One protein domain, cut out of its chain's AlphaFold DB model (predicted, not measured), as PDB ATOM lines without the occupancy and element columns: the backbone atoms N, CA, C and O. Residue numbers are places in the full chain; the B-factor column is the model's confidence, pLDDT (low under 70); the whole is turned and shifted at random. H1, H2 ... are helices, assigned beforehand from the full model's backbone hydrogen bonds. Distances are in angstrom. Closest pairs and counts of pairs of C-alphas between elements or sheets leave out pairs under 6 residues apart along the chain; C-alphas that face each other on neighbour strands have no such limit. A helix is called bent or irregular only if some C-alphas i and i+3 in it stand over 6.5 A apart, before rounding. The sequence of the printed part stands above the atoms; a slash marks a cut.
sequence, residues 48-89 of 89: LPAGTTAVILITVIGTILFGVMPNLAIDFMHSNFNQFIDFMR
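Overview. This is residues 48 to 89 of the 89 residues of the protein "NADH-ubiquinone oxidoreductase chain N" of Bacillus boroniphilus JCM 21738 (UniProt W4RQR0). Two helices, H1 and then H2, meet near their ends at a tight link and make an open V, with H2 kinked part way along its arm. The printed part has 42 residues, with no named strand, and its class is all helix. It is extended, with a radius of gyration of the C-alphas of 14.9 A and spans of 45 by 22 by 12 A.

Arrangement. Begin with H1, residues 50 to 68, and look past its end to H2, residues 71 to 87. The two are close but not clearly touching; their closest C-alphas, those of Phe 66 and Ala 73, are 6.6 A apart. Their lines are about perpendicular, at 88 degrees, though the line of H2 is a rough one. In H1 every O i to N i+4 pair is within hydrogen-bond range; in H2, 10 of 13 are.

Along the chain. Find C-alpha 50 at (311.995, 151.954, 171.796); from there H1 runs 27.2 A to C-alpha 68. H2 runs 23.8 A from C-alpha 71 to C-alpha 87 at (278.668, 142.820, 149.874). Look near residue 80 for its kink of 51 degrees; H2 is irregular, with C-alphas 80 and 83 7.3 A apart.

Size, cuts and confidence. The C-alphas of Leu 48 and Arg 89, the two farthest apart, are 45.6 A apart. The printed part has no cut. In the B-factor column, pLDDT is under 70 at residues 83 to 86 and 89.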
ATOM      1  N   LEU A  48     317.681 147.453 171.916       91.69
ATOM      2  CA  LEU A  48     316.449 147.486 171.137       91.69
ATOM      3  C   LEU A  48     315.927 148.928 171.059       91.69
ATOM      4  O   LEU A  48     315.746 149.562 172.102       91.69
ATOM      5  N   PRO A  49     315.655 149.460 169.853       95.62
ATOM      6  CA  PRO A  49     314.980 150.741 169.706       95.62
ATOM      7  C   PRO A  49     313.621 150.729 170.414       95.62
ATOM      8  O   PRO A  49     312.891 149.739 170.345       95.62
ATOM      9  N   ALA A  50     313.239 151.852 171.027       95.38
ATOM     10  CA  ALA A  50     311.995 151.954 171.796       95.38
ATOM     11  C   ALA A  50     310.745 151.558 170.985       95.38
ATOM     12  O   ALA A  50     309.844 150.909 171.512       95.38
ATOM     13  N   GLY A  51     310.716 151.888 169.688       97.00
ATOM     14  CA  GLY A  51     309.635 151.488 168.784       97.00
ATOM     15  C   GLY A  51     309.517 149.969 168.630       97.00
ATOM     16  O   GLY A  51     308.418 149.428 168.734       97.00
ATOM     17  N   THR A  52     310.640 149.265 168.460       96.38
ATOM     18  CA  THR A  52     310.664 147.797 168.348       96.38
ATOM     19  C   THR A  52     310.141 147.146 169.623       96.38
ATOM     20  O   THR A  52     309.291 146.259 169.563       96.38
ATOM     21  N   THR A  53     310.586 147.622 170.788       95.81
ATOM     22  CA  THR A  53     310.113 147.117 172.082       95.81
ATOM     23  C   THR A  53     308.611 147.336 172.265       95.81
ATOM     24  O   THR A  53     307.916 146.417 172.698       95.81
ATOM     25  N   ALA A  54     308.089 148.509 171.896       97.88
ATOM     26  CA  ALA A  54     306.660 148.799 171.987       97.88
ATOM     27  C   ALA A  54     305.823 147.841 171.122       97.88
ATOM     28  O   ALA A  54     304.838 147.279 171.601       97.88
ATOM     29  N   VAL A  55     306.242 147.591 169.878       97.56
ATOM     30  CA  VAL A  55     305.546 146.662 168.971       97.56
ATOM     31  C   VAL A  55     305.574 145.226 169.507       97.56
ATOM     32  O   VAL A  55     304.546 144.546 169.496       97.56
ATOM     33  N   ILE A  56     306.716 144.763 170.026       97.19
ATOM     34  CA  ILE A  56     306.822 143.427 170.632       97.19
ATOM     35  C   ILE A  56     305.864 143.305 171.821       97.19
ATOM     36  O   ILE A  56     305.124 142.330 171.918       97.19
ATOM     37  N   LEU A  57     305.815 144.306 172.702       98.00
ATOM     38  CA  LEU A  57     304.923 144.274 173.862       98.00
ATOM     39  C   LEU A  57     303.450 144.232 173.453       98.00
ATOM     40  O   LEU A  57     302.698 143.409 173.972       98.00
ATOM     41  N   ILE A  58     303.044 145.069 172.496       98.12
ATOM     42  CA  ILE A  58     301.661 145.096 172.001       98.12
ATOM     43  C   ILE A  58     301.277 143.741 171.393       98.12
ATOM     44  O   ILE A  58     300.202 143.221 171.685       98.12
ATOM     45  N   THR A  59     302.153 143.141 170.584       97.69
ATOM     46  CA  THR A  59     301.867 141.852 169.929       97.69
ATOM     47  C   THR A  59     301.828 140.689 170.918       97.69
ATOM     48  O   THR A  59     300.938 139.842 170.815       97.69
ATOM     49  N   VAL A  60     302.713 140.663 171.919       98.06
ATOM     50  CA  VAL A  60     302.681 139.661 172.997       98.06
ATOM     51  C   VAL A  60     301.389 139.777 173.806       98.06
ATOM     52  O   VAL A  60     300.699 138.775 173.995       98.06
ATOM     53  N   ILE A  61     301.021 140.991 174.231       98.25
ATOM     54  CA  ILE A  61     299.786 141.230 174.991       98.25
ATOM     55  C   ILE A  61     298.565 140.826 174.165       98.25
ATOM     56  O   ILE A  61     297.710 140.103 174.670       98.25
ATOM     57  N   GLY A  62     298.498 141.235 172.895       97.31
ATOM     58  CA  GLY A  62     297.400 140.874 172.000       97.31
ATOM     59  C   GLY A  62     297.277 139.361 171.801       97.31
ATOM     60  O   GLY A  62     296.182 138.818 171.909       97.31
ATOM     61  N   THR A  63     298.398 138.665 171.589       97.00
ATOM     62  CA  THR A  63     298.416 137.201 171.408       97.00
ATOM     63  C   THR A  63     297.880 136.480 172.643       97.00
ATOM     64  O   THR A  63     297.053 135.579 172.518       97.00
ATOM     65  N   ILE A  64     298.301 136.897 173.841       97.88
ATOM     66  CA  ILE A  64     297.822 136.307 175.099       97.88
ATOM     67  C   ILE A  64     296.342 136.643 175.323       97.88
ATOM     68  O   ILE A  64     295.551 135.748 175.614       97.88
ATOM     69  N   LEU A  65     295.953 137.912 175.156       97.50
ATOM     70  CA  LEU A  65     294.582 138.380 175.364       97.50
ATOM     71  C   LEU A  65     293.592 137.628 174.472       97.50
ATOM     72  O   LEU A  65     292.611 137.088 174.975       97.50
ATOM     73  N   PHE A  66     293.862 137.548 173.167       96.81
ATOM     74  CA  PHE A  66     292.986 136.849 172.228       96.81
ATOM     75  C   PHE A  66     293.072 135.326 172.355       96.81
ATOM     76  O   PHE A  66     292.093 134.643 172.069       96.81
ATOM     77  N   GLY A  67     294.198 134.786 172.827       95.31
ATOM     78  CA  GLY A  67     294.311 133.364 173.148       95.31
ATOM     79  C   GLY A  67     293.428 132.951 174.330       95.31
ATOM     80  O   GLY A  67     292.797 131.898 174.284       95.31
ATOM     81  N   VAL A  68     293.351 133.784 175.373       97.50
ATOM     82  CA  VAL A  68     292.532 133.521 176.572       97.50
ATOM     83  C   VAL A  68     291.067 133.912 176.360       97.50
ATOM     84  O   VAL A  68     290.166 133.212 176.818       97.50
ATOM     85  N   MET A  69     290.813 135.022 175.663       96.81
ATOM     86  CA  MET A  69     289.478 135.577 175.412       96.81
ATOM     87  C   MET A  69     289.212 135.710 173.900       96.81
ATOM     88  O   MET A  69     289.120 136.827 173.384       96.81
ATOM     89  N   PRO A  70     289.050 134.592 173.167       94.69
ATOM     90  CA  PRO A  70     288.911 134.614 171.708       94.69
ATOM     91  C   PRO A  70     287.647 135.338 171.232       94.69
ATOM     92  O   PRO A  70     287.662 135.967 170.175       94.69
ATOM     93  N   ASN A  71     286.573 135.317 172.030       94.44
ATOM     94  CA  ASN A  71     285.305 135.962 171.677       94.44
ATOM     95  C   ASN A  71     285.457 137.469 171.438       94.44
ATOM     96  O   ASN A  71     284.779 137.996 170.571       94.44
ATOM     97  N   LEU A  72     286.402 138.149 172.103       93.62
ATOM     98  CA  LEU A  72     286.654 139.574 171.859       93.62
ATOM     99  C   LEU A  72     286.990 139.856 170.387       93.62
ATOM    100  O   LEU A  72     286.500 140.825 169.814       93.62
ATOM    101  N   ALA A  73     287.808 139.000 169.771       90.56
ATOM    102  CA  ALA A  73     288.168 139.134 168.364       90.56
ATOM    103  C   ALA A  73     287.014 138.709 167.443       90.56
ATOM    104  O   ALA A  73     286.720 139.395 166.464       90.56
ATOM    105  N   ILE A  74     286.343 137.600 167.764       91.69
ATOM    106  CA  ILE A  74     285.247 137.056 166.947       91.69
ATOM    107  C   ILE A  74     284.038 138.001 166.929       91.69
ATOM    108  O   ILE A  74     283.519 138.309 165.857       91.69
ATOM    109  N   ASP A  75     283.629 138.523 168.083       92.25
ATOM    110  CA  ASP A  75     282.500 139.448 168.203       92.25
ATOM    111  C   ASP A  75     282.804 140.786 167.523       92.25
ATOM    112  O   ASP A  75     281.932 141.362 166.865       92.25
ATOM    113  N   PHE A  76     284.051 141.266 167.604       90.62
ATOM    114  CA  PHE A  76     284.496 142.439 166.852       90.62
ATOM    115  C   PHE A  76     284.379 142.217 165.337       90.62
ATOM    116  O   PHE A  76     283.863 143.085 164.630       90.62
ATOM    117  N   MET A  77     284.803 141.053 164.835       89.19
ATOM    118  CA  MET A  77     284.665 140.717 163.415       89.19
ATOM    119  C   MET A  77     283.194 140.640 162.999       89.19
ATOM    120  O   MET A  77     282.808 141.282 162.025       89.19
ATOM    121  N   HIS A  78     282.347 139.930 163.745       88.69
ATOM    122  CA  HIS A  78     280.923 139.821 163.414       88.69
ATOM    123  C   HIS A  78     280.210 141.182 163.447       88.69
ATOM    124  O   HIS A  78     279.465 141.518 162.531       88.69
ATOM    125  N   SER A  79     280.447 142.003 164.468       87.31
ATOM    126  CA  SER A  79     279.766 143.300 164.596       87.31
ATOM    127  C   SER A  79     280.177 144.323 163.532       87.31
ATOM    128  O   SER A  79     279.331 145.099 163.096       87.31
ATOM    129  N   ASN A  80     281.437 144.314 163.085       86.12
ATOM    130  CA  ASN A  80     281.966 145.360 162.199       86.12
ATOM    131  C   ASN A  80     282.156 144.915 160.739       86.12
ATOM    132  O   ASN A  80     282.157 145.762 159.850       86.12
ATOM    133  N   PHE A  81     282.309 143.614 160.465       82.00
ATOM    134  CA  PHE A  81     282.627 143.098 159.122       82.00
ATOM    135  C   PHE A  81     281.511 142.266 158.477       82.00
ATOM    136  O   PHE A  81     281.636 141.921 157.301       82.00
ATOM    137  N   ASN A  82     280.394 141.995 159.164       70.06
ATOM    138  CA  ASN A  82     279.266 141.273 158.555       70.06
ATOM    139  C   ASN A  82     278.728 141.972 157.291       70.06
ATOM    140  O   ASN A  82     278.396 141.294 156.323       70.06
ATOM    141  N   GLN A  83     278.717 143.310 157.247       69.00
ATOM    142  CA  GLN A  83     278.289 144.061 156.054       69.00
ATOM    143  C   GLN A  83     279.258 143.928 154.868       69.00
ATOM    144  O   GLN A  83     278.835 143.979 153.719       69.00
ATOM    145  N   PHE A  84     280.557 143.744 155.127       69.62
ATOM    146  CA  PHE A  84     281.559 143.566 154.074       69.62
ATOM    147  C   PHE A  84     281.461 142.180 153.422       69.62
ATOM    148  O   PHE A  84     281.597 142.054 152.209       69.62
ATOM    149  N   ILE A  85     281.192 141.143 154.221       67.31
ATOM    150  CA  ILE A  85     281.010 139.776 153.718       67.31
ATOM    151  C   ILE A  85     279.713 139.645 152.907       67.31
ATOM    152  O   ILE A  85     279.719 138.961 151.888       67.31
ATOM    153  N   ASP A  86     278.638 140.330 153.312       69.12
ATOM    154  CA  ASP A  86     277.370 140.359 152.564       69.12
ATOM    155  C   ASP A  86     277.500 141.095 151.216       69.12
ATOM    156  O   ASP A  86     276.891 140.701 150.232       69.12
ATOM    157  N   PHE A  87     278.363 142.115 151.128       73.94
ATOM    158  CA  PHE A  87     278.668 142.820 149.874       73.94
ATOM    159  C   PHE A  87     279.474 141.983 148.858       73.94
ATOM    160  O   PHE A  87     279.376 142.214 147.655       73.94
ATOM    161  N   MET A  88     280.297 141.039 149.325       72.62
ATOM    162  CA  MET A  88     281.173 140.210 148.478       72.62
ATOM    163  C   MET A  88     280.516 138.904 147.994       72.62
ATOM    164  O   MET A  88     281.168 138.133 147.282       72.62
ATOM    165  N   ARG A  89     279.274 138.627 148.407       61.16
ATOM    166  CA  ARG A  89     278.497 137.437 148.039       61.16
ATOM    167  C   ARG A  89     277.537 137.729 146.889       61.16
ATOM    168  O   ARG A  89     277.358 136.803 146.066       61.16
TER     169      ARG A  89